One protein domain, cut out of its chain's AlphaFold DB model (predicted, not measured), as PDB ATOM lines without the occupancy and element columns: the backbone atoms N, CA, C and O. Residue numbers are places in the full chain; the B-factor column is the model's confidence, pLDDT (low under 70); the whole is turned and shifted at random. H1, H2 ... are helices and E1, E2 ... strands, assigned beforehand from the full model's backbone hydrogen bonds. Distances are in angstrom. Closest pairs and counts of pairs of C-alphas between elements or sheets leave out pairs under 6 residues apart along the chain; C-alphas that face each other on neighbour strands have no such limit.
ATOM      1  N   SER A 426      -4.289 -31.988 -16.880       72.00
ATOM      2  CA  SER A 426      -3.942 -33.009 -15.888       72.00
ATOM      3  C   SER A 426      -2.541 -32.806 -15.299       72.00
ATOM      4  O   SER A 426      -2.438 -32.614 -14.092       72.00
ATOM      5  N   ASP A 427      -1.480 -32.752 -16.113       78.50
ATOM      6  CA  ASP A 427      -0.097 -32.542 -15.640       78.50
ATOM      7  C   ASP A 427       0.051 -31.231 -14.856       78.50
ATOM      8  O   ASP A 427       0.606 -31.199 -13.758       78.50
ATOM      9  N   GLN A 428      -0.543 -30.144 -15.354       77.06
ATOM     10  CA  GLN A 428      -0.539 -28.866 -14.647       77.06
ATOM     11  C   GLN A 428      -1.243 -28.957 -13.287       77.06
ATOM     12  O   GLN A 428      -0.890 -28.217 -12.367       77.06
ATOM     13  N   ARG A 429      -2.253 -29.829 -13.146       75.94
ATOM     14  CA  ARG A 429      -2.954 -30.087 -11.881       75.94
ATOM     15  C   ARG A 429      -2.095 -30.950 -10.955       75.94
ATOM     16  O   ARG A 429      -1.919 -30.567  -9.798       75.94
ATOM     17  N   THR A 430      -1.497 -32.037 -11.448       78.06
ATOM     18  CA  THR A 430      -0.625 -32.912 -10.643       78.06
ATOM     19  C   THR A 430       0.633 -32.175 -10.188       78.06
ATOM     20  O   THR A 430       0.929 -32.181  -8.997       78.06
ATOM     21  N   ARG A 431       1.323 -31.415 -11.052       78.31
ATOM     22  CA  ARG A 431       2.494 -30.608 -10.652       78.31
ATOM     23  C   ARG A 431       2.154 -29.518  -9.634       78.31
ATOM     24  O   ARG A 431       2.960 -29.264  -8.738       78.31
ATOM     25  N   LYS A 432       0.978 -28.880  -9.721       76.38
ATOM     26  CA  LYS A 432       0.498 -27.944  -8.679       76.38
ATOM     27  C   LYS A 432       0.245 -28.676  -7.359       76.38
ATOM     28  O   LYS A 432       0.728 -28.219  -6.324       76.38
ATOM     29  N   HIS A 433      -0.427 -29.828  -7.402       77.19
ATOM     30  CA  HIS A 433      -0.687 -30.666  -6.231       77.19
ATOM     31  C   HIS A 433       0.612 -31.139  -5.556       77.19
ATOM     32  O   HIS A 433       0.799 -30.883  -4.369       77.19
ATOM     33  N   LEU A 434       1.558 -31.717  -6.308       80.00
ATOM     34  CA  LEU A 434       2.853 -32.171  -5.787       80.00
ATOM     35  C   LEU A 434       3.650 -31.022  -5.150       80.00
ATOM     36  O   LEU A 434       4.198 -31.196  -4.066       80.00
ATOM     37  N   ARG A 435       3.683 -29.828  -5.762       82.38
ATOM     38  CA  ARG A 435       4.367 -28.653  -5.177       82.38
ATOM     39  C   ARG A 435       3.761 -28.228  -3.836       82.38
ATOM     40  O   ARG A 435       4.503 -27.865  -2.924       82.38
ATOM     41  N   LEU A 436       2.435 -28.281  -3.699       79.31
ATOM     42  CA  LEU A 436       1.744 -27.982  -2.439       79.31
ATOM     43  C   LEU A 436       1.951 -29.086  -1.395       79.31
ATOM     44  O   LEU A 436       2.198 -28.779  -0.232       79.31
ATOM     45  N   TRP A 437       1.922 -30.353  -1.808       80.88
ATOM     46  CA  TRP A 437       2.174 -31.507  -0.946       80.88
ATOM     47  C   TRP A 437       3.611 -31.521  -0.399       80.88
ATOM     48  O   TRP A 437       3.794 -31.628   0.812       80.88
ATOM     49  N   VAL A 438       4.624 -31.289  -1.245       83.44
ATOM     50  CA  VAL A 438       6.033 -31.156  -0.817       83.44
ATOM     51  C   VAL A 438       6.211 -29.979   0.145       83.44
ATOM     52  O   VAL A 438       6.837 -30.145   1.191       83.44
ATOM     53  N   ARG A 439       5.609 -28.809  -0.135       84.50
ATOM     54  CA  ARG A 439       5.588 -27.685   0.823       84.50
ATOM     55  C   ARG A 439       4.976 -28.116   2.159       84.50
ATOM     56  O   ARG A 439       5.546 -27.813   3.200       84.50
ATOM     57  N   ARG A 440       3.834 -28.810   2.145       80.31
ATOM     58  CA  ARG A 440       3.129 -29.235   3.364       80.31
ATOM     59  C   ARG A 440       3.930 -30.259   4.172       80.31
ATOM     60  O   ARG A 440       3.913 -30.178   5.395       80.31
ATOM     61  N   LEU A 441       4.681 -31.152   3.520       81.12
ATOM     62  CA  LEU A 441       5.647 -32.032   4.187       81.12
ATOM     63  C   LEU A 441       6.774 -31.240   4.861       81.12
ATOM     64  O   LEU A 441       7.027 -31.454   6.042       81.12
ATOM     65  N   GLN A 442       7.394 -30.288   4.157       83.69
ATOM     66  CA  GLN A 442       8.448 -29.430   4.719       83.69
ATOM     67  C   GLN A 442       7.941 -28.596   5.908       83.69
ATOM     68  O   GLN A 442       8.625 -28.470   6.919       83.69
ATOM     69  N   CYS A 443       6.721 -28.062   5.817       82.38
ATOM     70  CA  CYS A 443       6.049 -27.352   6.905       82.38
ATOM     71  C   CYS A 443       5.762 -28.271   8.111       82.38
ATOM     72  O   CYS A 443       6.043 -27.893   9.248       82.38
ATOM     73  N   ASN A 444       5.293 -29.501   7.874       80.69
ATOM     74  CA  ASN A 444       5.084 -30.512   8.917       80.69
ATOM     75  C   ASN A 444       6.398 -30.906   9.620       80.69
ATOM     76  O   ASN A 444       6.459 -30.933  10.845       80.69
ATOM     77  N   GLU A 445       7.468 -31.159   8.861       83.94
ATOM     78  CA  GLU A 445       8.790 -31.489   9.406       83.94
ATOM     79  C   GLU A 445       9.388 -30.318  10.198       83.94
ATOM     80  O   GLU A 445       9.884 -30.509  11.311       83.94
ATOM     81  N   ALA A 446       9.271 -29.090   9.683       81.69
ATOM     82  CA  ALA A 446       9.677 -27.886  10.399       81.69
ATOM     83  C   ALA A 446       8.903 -27.721  11.717       81.69
ATOM     84  O   ALA A 446       9.504 -27.381  12.738       81.69
ATOM     85  N   TYR A 447       7.599 -28.012  11.736       84.31
ATOM     86  CA  TYR A 447       6.791 -27.991  12.953       84.31
ATOM     87  C   TYR A 447       7.200 -29.097  13.940       84.31
ATOM     88  O   TYR A 447       7.462 -28.800  15.106       84.31
ATOM     89  N   GLU A 448       7.372 -30.346  13.486       82.88
ATOM     90  CA  GLU A 448       7.908 -31.439  14.317       82.88
ATOM     91  C   GLU A 448       9.305 -31.125  14.883       82.88
ATOM     92  O   GLU A 448       9.625 -31.548  15.996       82.88
ATOM     93  N   SER A 449      10.136 -30.365  14.160       81.12
ATOM     94  CA  SER A 449      11.459 -29.936  14.638       81.12
ATOM     95  C   SER A 449      11.394 -28.948  15.812       81.12
ATOM     96  O   SER A 449      12.302 -28.928  16.642       81.12
ATOM     97  N   ARG A 450      10.313 -28.159  15.897       83.69
ATOM     98  CA  ARG A 450      10.078 -27.127  16.923       83.69
ATOM     99  C   ARG A 450       9.406 -27.679  18.182       83.69
ATOM    100  O   ARG A 450       9.444 -27.029  19.226       83.69
ATOM    101  N   LEU A 451       8.789 -28.860  18.103       77.00
ATOM    102  CA  LEU A 451       8.197 -29.527  19.260       77.00
ATOM    103  C   LEU A 451       9.290 -30.021  20.230       77.00
ATOM    104  O   LEU A 451      10.279 -30.614  19.786       77.00
ATOM    105  N   PRO A 452       9.120 -29.848  21.558       78.81
ATOM    106  CA  PRO A 452      10.058 -30.371  22.547       78.81
ATOM    107  C   PRO A 452      10.324 -31.871  22.366       78.81
ATOM    108  O   PRO A 452       9.407 -32.661  22.140       78.81
ATOM    109  N   THR A 453      11.579 -32.293  22.530       64.38
ATOM    110  CA  THR A 453      12.016 -33.682  22.272       64.38
ATOM    111  C   THR A 453      11.214 -34.741  23.038       64.38
ATOM    112  O   THR A 453      11.021 -35.846  22.536       64.38
ATOM    113  N   MET A 454      10.673 -34.388  24.210       58.59
ATOM    114  CA  MET A 454       9.807 -35.247  25.029       58.59
ATOM    115  C   MET A 454       8.437 -35.562  24.397       58.59
ATOM    116  O   MET A 454       7.850 -36.591  24.724       58.59
ATOM    117  N   THR A 455       7.908 -34.728  23.489       60.12
ATOM    118  CA  THR A 455       6.618 -34.985  22.812       60.12
ATOM    119  C   THR A 455       6.792 -35.645  21.443       60.12
ATOM    120  O   THR A 455       5.967 -36.486  21.067       60.12
ATOM    121  N   ARG A 456       7.897 -35.342  20.742       58.06
ATOM    122  CA  ARG A 456       8.228 -35.829  19.386       58.06
ATOM    123  C   ARG A 456       8.196 -37.357  19.239       58.06
ATOM    124  O   ARG A 456       7.788 -37.862  18.198       58.06
ATOM    125  N   GLY A 457       8.580 -38.102  20.279       56.03
ATOM    126  CA  GLY A 457       8.519 -39.571  20.272       56.03
ATOM    127  C   GLY A 457       7.130 -40.159  20.558       56.03
ATOM    128  O   GLY A 457       6.788 -41.206  20.022       56.03
ATOM    129  N   GLU A 471      -8.183 -32.950   8.519       85.94
ATOM    130  CA  GLU A 471      -9.056 -31.941   9.114       85.94
ATOM    131  C   GLU A 471      -8.656 -30.511   8.708       85.94
ATOM    132  O   GLU A 471      -7.533 -30.241   8.261       85.94
ATOM    133  N   TRP A 472      -9.610 -29.589   8.853       88.69
ATOM    134  CA  TRP A 472      -9.518 -28.198   8.409       88.69
ATOM    135  C   TRP A 472     -10.056 -27.259   9.487       88.69
ATOM    136  O   TRP A 472     -11.053 -27.562  10.139       88.69
ATOM    137  N   VAL A 473      -9.433 -26.089   9.634       91.94
ATOM    138  CA  VAL A 473      -9.879 -25.025  10.545       91.94
ATOM    139  C   VAL A 473     -10.208 -23.753   9.761       91.94
ATOM    140  O   VAL A 473      -9.456 -23.353   8.868       91.94
ATOM    141  N   ARG A 474     -11.345 -23.120  10.074       93.62
ATOM    142  CA  ARG A 474     -11.784 -21.864   9.447       93.62
ATOM    143  C   ARG A 474     -11.221 -20.662  10.189       93.62
ATOM    144  O   ARG A 474     -11.216 -20.636  11.414       93.62
ATOM    145  N   CYS A 475     -10.822 -19.629   9.458       94.88
ATOM    146  CA  CYS A 475     -10.489 -18.340  10.048       94.88
ATOM    147  C   CYS A 475     -11.753 -17.592  10.506       94.88
ATOM    148  O   CYS A 475     -12.552 -17.165   9.675       94.88
ATOM    149  N   CYS A 476     -11.878 -17.341  11.811       95.06
ATOM    150  CA  CYS A 476     -12.956 -16.565  12.435       95.06
ATOM    151  C   CYS A 476     -12.946 -15.064  12.078       95.06
ATOM    152  O   CYS A 476     -13.839 -14.330  12.491       95.06
ATOM    153  N   ASN A 477     -11.964 -14.567  11.311       93.12
ATOM    154  CA  ASN A 477     -12.001 -13.195  10.801       93.12
ATOM    155  C   ASN A 477     -13.097 -13.082   9.714       93.12
ATOM    156  O   ASN A 477     -12.949 -13.725   8.666       93.12
ATOM    157  N   PRO A 478     -14.128 -12.230   9.893       92.75
ATOM    158  CA  PRO A 478     -15.246 -12.102   8.952       92.75
ATOM    159  C   PRO A 478     -14.838 -11.553   7.576       92.75
ATOM    160  O   PRO A 478     -15.551 -11.761   6.603       92.75
ATOM    161  N   SER A 479     -13.678 -10.892   7.464       92.31
ATOM    162  CA  SER A 479     -13.098 -10.459   6.179       92.31
ATOM    163  C   SER A 479     -12.218 -11.523   5.503       92.31
ATOM    164  O   SER A 479     -11.610 -11.252   4.468       92.31
ATOM    165  N   CYS A 480     -12.090 -12.712   6.102       93.25
ATOM    166  CA  CYS A 480     -11.200 -13.770   5.635       93.25
ATOM    167  C   CYS A 480     -11.952 -15.049   5.267       93.25
ATOM    168  O   CYS A 480     -11.838 -15.483   4.127       93.25
ATOM    169  N   GLY A 481     -12.645 -15.689   6.220       89.62
ATOM    170  CA  GLY A 481     -13.361 -16.965   6.019       89.62
ATOM    171  C   GLY A 481     -12.508 -18.191   5.631       89.62
ATOM    172  O   GLY A 481     -12.988 -19.313   5.736       89.62
ATOM    173  N   LYS A 482     -11.246 -18.002   5.217       91.88
ATOM    174  CA  LYS A 482     -10.377 -19.036   4.629       91.88
ATOM    175  C   LYS A 482     -10.158 -20.242   5.537       91.88
ATOM    176  O   LYS A 482      -9.957 -20.105   6.748       91.88
ATOM    177  N   TRP A 483     -10.078 -21.404   4.901       91.88
ATOM    178  CA  TRP A 483      -9.836 -22.700   5.520       91.88
ATOM    179  C   TRP A 483      -8.355 -23.072   5.434       91.88
ATOM    180  O   TRP A 483      -7.762 -23.035   4.354       91.88
ATOM    181  N   ARG A 484      -7.751 -23.455   6.562       90.75
ATOM    182  CA  ARG A 484      -6.379 -23.982   6.625       90.75
ATOM    183  C   ARG A 484      -6.380 -25.456   6.981       90.75
ATOM    184  O   ARG A 484      -7.137 -25.893   7.843       90.75
ATOM    185  N   ALA A 485      -5.511 -26.202   6.316       88.81
ATOM    186  CA  ALA A 485      -5.399 -27.638   6.491       88.81
ATOM    187  C   ALA A 485      -4.551 -27.965   7.732       88.81
ATOM    188  O   ALA A 485      -3.468 -27.399   7.905       88.81
ATOM    189  N   LEU A 486      -5.003 -28.887   8.583       88.44
ATOM    190  CA  LEU A 486      -4.278 -29.284   9.796       88.44
ATOM    191  C   LEU A 486      -3.166 -30.305   9.500       88.44
ATOM    192  O   LEU A 486      -3.127 -30.933   8.437       88.44
ATOM    193  N   LEU A 487      -2.222 -30.472  10.427       85.25
ATOM    194  CA  LEU A 487      -1.276 -31.596  10.375       85.25
ATOM    195  C   LEU A 487      -2.004 -32.897  10.737       85.25
ATOM    196  O   LEU A 487      -2.977 -32.864  11.480       85.25
ATOM    197  N   ARG A 488      -1.533 -34.058  10.255       81.31
ATOM    198  CA  ARG A 488      -2.261 -35.334  10.440       81.31
ATOM    199  C   ARG A 488      -2.538 -35.709  11.900       81.31
ATOM    200  O   ARG A 488      -3.463 -36.460  12.132       81.31
ATOM    201  N   PHE A 489      -1.751 -35.222  12.858       78.38
ATOM    202  CA  PHE A 489      -1.909 -35.491  14.296       78.38
ATOM    203  C   PHE A 489      -2.620 -34.352  15.061       78.38
ATOM    204  O   PHE A 489      -2.509 -34.274  16.289       78.38
ATOM    205  N   MET A 490      -3.263 -33.425  14.342       83.94
ATOM    206  CA  MET A 490      -3.954 -32.256  14.887       83.94
ATOM    207  C   MET A 490      -5.415 -32.250  14.441       83.94
ATOM    208  O   MET A 490      -5.703 -32.173  13.250       83.94
ATOM    209  N   ASP A 491      -6.306 -32.277  15.419       87.69
ATOM    210  CA  ASP A 491      -7.752 -32.173  15.277       87.69
ATOM    211  C   ASP A 491      -8.233 -30.718  15.423       87.69
ATOM    212  O   ASP A 491      -7.659 -29.906  16.159       87.69
ATOM    213  N   ALA A 492      -9.304 -30.373  14.712       88.75
ATOM    214  CA  ALA A 492      -9.860 -29.027  14.674       88.75
ATOM    215  C   ALA A 492     -10.445 -28.603  16.025       88.75
ATOM    216  O   ALA A 492     -10.375 -27.424  16.366       88.75
ATOM    217  N   GLN A 493     -10.960 -29.553  16.814       87.94
ATOM    218  CA  GLN A 493     -11.492 -29.288  18.150       87.94
ATOM    219  C   GLN A 493     -10.380 -28.821  19.095       87.94
ATOM    220  O   GLN A 493     -10.430 -27.681  19.549       87.94
ATOM    221  N   THR A 494      -9.306 -29.594  19.286       89.38
ATOM    222  CA  THR A 494      -8.158 -29.197  20.122       89.38
ATOM    223  C   THR A 494      -7.491 -27.912  19.625       89.38
ATOM    224  O   THR A 494      -7.065 -27.090  20.439       89.38
ATOM    225  N   VAL A 495      -7.396 -27.691  18.306       90.69
ATOM    226  CA  VAL A 495      -6.846 -26.442  17.739       90.69
ATOM    227  C   VAL A 495      -7.699 -25.225  18.111       90.69
ATOM    228  O   VAL A 495      -7.144 -24.176  18.450       90.69
ATOM    229  N   VAL A 496      -9.025 -25.357  18.080       91.44
ATOM    230  CA  VAL A 496      -9.967 -24.290  18.442       91.44
ATOM    231  C   VAL A 496     -10.048 -24.100  19.961       91.44
ATOM    232  O   VAL A 496      -9.960 -22.969  20.426       91.44
ATOM    233  N   GLU A 497     -10.111 -25.174  20.751       90.38
ATOM    234  CA  GLU A 497     -10.104 -25.137  22.225       90.38
ATOM    235  C   GLU A 497      -8.802 -24.561  22.805       90.38
ATOM    236  O   GLU A 497      -8.813 -23.903  23.845       90.38
ATOM    237  N   SER A 498      -7.672 -24.751  22.113       88.44
ATOM    238  CA  SER A 498      -6.392 -24.119  22.465       88.44
ATOM    239  C   SER A 498      -6.379 -22.603  22.216       88.44
ATOM    240  O   SER A 498      -5.470 -21.909  22.684       88.44
ATOM    241  N   CYS A 499      -7.353 -22.070  21.472       90.75
ATOM    242  CA  CYS A 499      -7.486 -20.644  21.204       90.75
ATOM    243  C   CYS A 499      -8.381 -19.963  22.244       90.75
ATOM    244  O   CYS A 499      -9.369 -20.511  22.732       90.75
ATOM    245  N   LYS A 500      -8.060 -18.706  22.565       85.62
ATOM    246  CA  LYS A 500      -8.910 -17.888  23.438       85.62
ATOM    247  C   LYS A 500     -10.298 -17.755  22.799       85.62
ATOM    248  O   LYS A 500     -10.397 -17.557  21.592       85.62
ATOM    249  N   ASN A 501     -11.339 -17.878  23.619       89.94
ATOM    250  CA  ASN A 501     -12.755 -17.841  23.232       89.94
ATOM    251  C   ASN A 501     -13.235 -18.959  22.280       89.94
ATOM    252  O   ASN A 501     -14.404 -18.939  21.904       89.94
ATOM    253  N   GLY A 502     -12.390 -19.914  21.873       91.06
ATOM    254  CA  GLY A 502     -12.734 -20.825  20.776       91.06
ATOM    255  C   GLY A 502     -12.718 -20.148  19.397       91.06
ATOM    256  O   GLY A 502     -13.426 -20.580  18.491       91.06
ATOM    257  N   GLU A 503     -11.934 -19.078  19.223       93.94
ATOM    258  CA  GLU A 503     -11.806 -18.363  17.949       93.94
ATOM    259  C   GLU A 503     -10.412 -18.572  17.345       93.94
ATOM    260  O   GLU A 503      -9.406 -18.096  17.878       93.94
ATOM    261  N   TRP A 504     -10.336 -19.268  16.207       95.19
ATOM    262  CA  TRP A 504      -9.082 -19.478  15.484       95.19
ATOM    263  C   TRP A 504      -8.939 -18.497  14.313       95.19
ATOM    264  O   TRP A 504      -9.875 -18.247  13.558       95.19
ATOM    265  N   TYR A 505      -7.737 -17.959  14.106       95.44
ATOM    266  CA  TYR A 505      -7.445 -16.999  13.037       95.44
ATOM    267  C   TYR A 505      -6.198 -17.424  12.262       95.44
ATOM    268  O   TYR A 505      -5.297 -18.018  12.843       95.44
ATOM    269  N   CYS A 506      -6.065 -17.043  10.982       95.19
ATOM    270  CA  CYS A 506      -4.896 -17.432  10.175       95.19
ATOM    271  C   CYS A 506      -3.547 -17.059  10.814       95.19
ATOM    272  O   CYS A 506      -2.585 -17.789  10.629       95.19
ATOM    273  N   VAL A 507      -3.472 -15.974  11.591       95.00
ATOM    274  CA  VAL A 507      -2.252 -15.569  12.322       95.00
ATOM    275  C   VAL A 507      -1.853 -16.524  13.461       95.00
ATOM    276  O   VAL A 507      -0.766 -16.395  14.009       95.00
ATOM    277  N   LEU A 508      -2.715 -17.487  13.806       94.25
ATOM    278  CA  LEU A 508      -2.471 -18.573  14.761       94.25
ATOM    279  C   LEU A 508      -2.079 -19.893  14.064       94.25
ATOM    280  O   LEU A 508      -1.930 -20.921  14.728       94.25
ATOM    281  N   ASN A 509      -1.893 -19.893  12.737       93.69
ATOM    282  CA  ASN A 509      -1.314 -21.029  12.022       93.69
ATOM    283  C   ASN A 509       0.185 -21.126  12.344       93.69
ATOM    284  O   ASN A 509       1.012 -20.418  11.775       93.69
ATOM    285  N   THR A 510       0.529 -22.013  13.274       91.19
ATOM    286  CA  THR A 510       1.916 -22.241  13.704       91.19
ATOM    287  C   THR A 510       2.637 -23.313  12.884       91.19
ATOM    288  O   THR A 510       3.851 -23.462  13.036       91.19
ATOM    289  N   TRP A 511       1.922 -24.042  12.017       89.00
ATOM    290  CA  TRP A 511       2.440 -25.181  11.250       89.00
ATOM    291  C   TRP A 511       2.729 -24.875   9.774       89.00
ATOM    292  O   TRP A 511       3.627 -25.494   9.214       89.00
ATOM    293  N   ASP A 512       2.062 -23.900   9.148       88.88
ATOM    294  CA  ASP A 512       2.480 -23.329   7.858       88.88
ATOM    295  C   ASP A 512       2.497 -21.791   7.905       88.88
ATOM    296  O   ASP A 512       1.496 -21.112   7.669       88.88
ATOM    297  N   GLU A 513       3.689 -21.240   8.136       88.94
ATOM    298  CA  GLU A 513       3.980 -19.800   8.156       88.94
ATOM    299  C   GLU A 513       3.577 -19.083   6.856       88.94
ATOM    300  O   GLU A 513       3.120 -17.941   6.884       88.94
ATOM    301  N   LYS A 514       3.675 -19.754   5.699       88.62
ATOM    302  CA  LYS A 514       3.288 -19.189   4.393       88.62
ATOM    303  C   LYS A 514       1.764 -19.146   4.220       88.62
ATOM    304  O   LYS A 514       1.272 -18.522   3.279       88.62
ATOM    305  N   ALA A 515       1.019 -19.800   5.106       89.75
ATOM    306  CA  ALA A 515      -0.432 -19.723   5.237       89.75
ATOM    307  C   ALA A 515      -0.879 -18.945   6.497       89.75
ATOM    308  O   ALA A 515      -2.082 -18.756   6.706       89.75
ATOM    309  N   ALA A 516       0.062 -18.434   7.304       93.56
ATOM    310  CA  ALA A 516      -0.187 -17.771   8.587       93.56
ATOM    311  C   ALA A 516      -0.672 -16.312   8.484       93.56
ATOM    312  O   ALA A 516      -0.357 -15.452   9.304       93.56
ATOM    313  N   SER A 517      -1.452 -15.998   7.449       95.50
ATOM    314  CA  SER A 517      -2.053 -14.678   7.265       95.50
ATOM    315  C   SER A 517      -3.397 -14.760   6.546       95.50
ATOM    316  O   SER A 517      -3.671 -15.690   5.783       95.50
ATOM    317  N   CYS A 518      -4.236 -13.743   6.758       95.12
ATOM    318  CA  CYS A 518      -5.473 -13.580   5.990       95.12
ATOM    319  C   CYS A 518      -5.196 -13.158   4.532       95.12
ATOM    320  O   CYS A 518      -6.045 -13.356   3.666       95.12
ATOM    321  N   ALA A 519      -4.003 -12.620   4.244       93.19
ATOM    322  CA  ALA A 519      -3.571 -12.251   2.897       93.19
ATOM    323  C   ALA A 519      -3.210 -13.475   2.036       93.19
ATOM    324  O   ALA A 519      -3.529 -13.495   0.849       93.19
ATOM    325  N   ALA A 520      -2.604 -14.513   2.627       90.69
ATOM    326  CA  ALA A 520      -2.252 -15.740   1.915       90.69
ATOM    327  C   ALA A 520      -3.481 -16.343   1.193       90.69
ATOM    328  O   ALA A 520      -4.588 -16.327   1.754       90.69
ATOM    329  N   PRO A 521      -3.329 -16.864  -0.040       88.62
ATOM    330  CA  PRO A 521      -4.443 -17.411  -0.817       88.62
ATOM    331  C   PRO A 521      -5.107 -18.580  -0.084       88.62
ATOM    332  O   PRO A 521      -4.502 -19.174   0.811       88.62
ATOM    333  N   GLN A 522      -6.340 -18.915  -0.463       86.75
ATOM    334  CA  GLN A 522      -6.923 -20.201  -0.083       86.75
ATOM    335  C   GLN A 522      -6.019 -21.314  -0.637       86.75
ATOM    336  O   GLN A 522      -5.564 -21.235  -1.780       86.75
ATOM    337  N   GLU A 523      -5.696 -22.318   0.177       77.12
ATOM    338  CA  GLU A 523      -5.021 -23.509  -0.341       77.12
ATOM    339  C   GLU A 523      -5.982 -24.221  -1.288       77.12
ATOM    340  O   GLU A 523      -7.121 -24.485  -0.903       77.12
ATOM    341  N   SER A 524      -5.535 -24.518  -2.515       67.62
ATOM    342  CA  SER A 524      -6.334 -25.300  -3.459       67.62
ATOM    343  C   SER A 524      -6.525 -26.694  -2.877       67.62
ATOM    344  O   SER A 524      -5.584 -27.495  -2.826       67.62
ATOM    345  N   LEU A 525      -7.733 -26.915  -2.383       61.56
ATOM    346  CA  LEU A 525      -8.133 -28.064  -1.594       61.56
ATOM    347  C   LEU A 525      -7.878 -29.343  -2.414       61.56
ATOM    348  O   LEU A 525      -8.288 -29.401  -3.577       61.56
ATOM    349  N   PRO A 526      -7.196 -30.372  -1.873       56.88
ATOM    350  CA  PRO A 526      -7.170 -31.667  -2.534       56.88
ATOM    351  C   PRO A 526      -8.606 -32.199  -2.562       56.88
ATOM    352  O   PRO A 526      -9.213 -32.391  -1.513       56.88
ATOM    353  N   ALA A 527      -9.153 -32.439  -3.757       50.09
ATOM    354  CA  ALA A 527     -10.513 -32.971  -3.907       50.09
ATOM    355  C   ALA A 527     -10.699 -34.312  -3.163       50.09
ATOM    356  O   ALA A 527     -11.792 -34.639  -2.713       50.09
ATOM    357  N   ILE A 528      -9.604 -35.055  -2.976       44.12
ATOM    358  CA  ILE A 528      -9.530 -36.234  -2.114       44.12
ATOM    359  C   ILE A 528      -9.375 -35.782  -0.653       44.12
ATOM    360  O   ILE A 528      -8.345 -35.232  -0.261       44.12
ATOM    361  N   GLY A 529     -10.392 -36.054   0.165       50.16
ATOM    362  CA  GLY A 529     -10.366 -35.809   1.611       50.16
ATOM    363  C   GLY A 529     -10.689 -34.375   2.045       50.16
ATOM    364  O   GLY A 529     -10.663 -34.097   3.242       50.16
ATOM    365  N   CYS A 530     -11.023 -33.473   1.120       51.25
ATOM    366  CA  CYS A 530     -11.689 -32.219   1.458       51.25
ATOM    367  C   CYS A 530     -13.206 -32.450   1.595       51.25
ATOM    368  O   CYS A 530     -13.826 -32.913   0.635       51.25
ATOM    369  N   PRO A 531     -13.839 -32.124   2.737       56.81
ATOM    370  CA  PRO A 531     -15.293 -32.198   2.859       56.81
ATOM    371  C   PRO A 531     -15.991 -31.249   1.864       56.81
ATOM    372  O   PRO A 531     -15.524 -30.119   1.700       56.81
ATOM    373  N   PRO A 532     -17.125 -31.634   1.240       56.38
ATOM    374  CA  PRO A 532     -17.811 -30.791   0.255       56.38
ATOM    375  C   PRO A 532     -18.193 -29.395   0.769       56.38
ATOM    376  O   PRO A 532     -18.122 -28.429   0.017       56.38
ATOM    377  N   TRP A 533     -18.522 -29.269   2.058       62.09
ATOM    378  CA  TRP A 533     -18.879 -27.995   2.694       62.09
ATOM    379  C   TRP A 533     -17.712 -26.999   2.827       62.09
ATOM    380  O   TRP A 533     -17.954 -25.808   2.974       62.09
ATOM    381  N   VAL A 534     -16.453 -27.439   2.712       61.41
ATOM    382  CA  VAL A 534     -15.285 -26.531   2.651       61.41
ATOM    383  C   VAL A 534     -15.198 -25.825   1.287       61.41
ATOM    384  O   VAL A 534     -14.586 -24.767   1.175       61.41
ATOM    385  N   MET A 535     -15.827 -26.387   0.245       54.25
ATOM    386  CA  MET A 535     -15.829 -25.846  -1.123       54.25
ATOM    387  C   MET A 535     -17.029 -24.925  -1.419       54.25
ATOM    388  O   MET A 535     -17.170 -24.470  -2.547       54.25
TER     389      MET A 535
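This is residues 426 to 457 and 471 to 535 of the 539 residues of the protein "Hypothetical protein" of Odontella aurita (UniProt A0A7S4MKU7). One long straight helix, H1, runs along one side of a loop-rich body, which has a small two-stranded hairpin, E1 and E2, in its middle. The short helix H3 is beside E1, the four-residue H4 is near E2, and the four-residue H2 folds back at the far end of H1, while residues 426 to 431 of H1 stick out. The printed part has 97 residues, with four named helices and two named strands in the order H1, H2, E1, E2, H3, H4, and the sheet order E1 - E2 is antiparallel. Its class is mostly helix, though under half of the residues are in named elements. The whole is compact, with a radius of gyration of the C-alphas of 14.0 A, and the C-alphas span 41 by 35 by 23 A.

H1, residues 426 to 450, and H2, residues 453 to 456, are close but not clearly touching; their closest C-alphas, those of Glu 448 and Arg 456, are 6.7 A apart. E1, residues 472 to 474, and E2, residues 483 to 485, form an antiparallel hairpin with an angle of 152 degrees between their directions. C-alphas 473 and 484 face each other at 5.4 A, and N 473 and O 484, like N 484 and O 473, are within hydrogen-bond range at 2.9 A. H3, residues 492 to 497, comes closest to E1 with the C-alphas of Val 473 and Ala 492, 5.8 A apart. H4, residues 532 to 535, comes closest to E2 with the C-alphas of Trp 483 and Val 534, 7.3 A apart. E1 and H4 are only just apart, at 8.3 A. H1 is apart from E1, E2, H3 and H4. In H1 and H3 every O i to N i+4 pair is within hydrogen-bond range; H2 and H4 are too short for such a pair, and of their single O i to N i+3 pairs that of H4 is within range and that of H2 is not.

H1 begins at C-alpha 426, (-3.942, -33.009, -15.888), and measures 36.2 A to C-alpha 450, (10.078, -27.127, 16.923). H2 measures 5.2 A, E1 6.8 A, E2 6.7 A and H3 8.5 A. H4 measures 5.5 A and ends at C-alpha 535, (-15.829, -25.846, -1.123).

The two C-alphas farthest apart, those of Asp 427 and Asn 501, are 43.4 A apart. Residues 458 to 470 are not printed, and C-alphas 457 and 471 are 22.2 A apart across this cut. H3 to H4 is a long link, residues 498 to 531. Mean pLDDT of the printed part is 81.6, with residues 453 to 457 and 524 to 535 under 70.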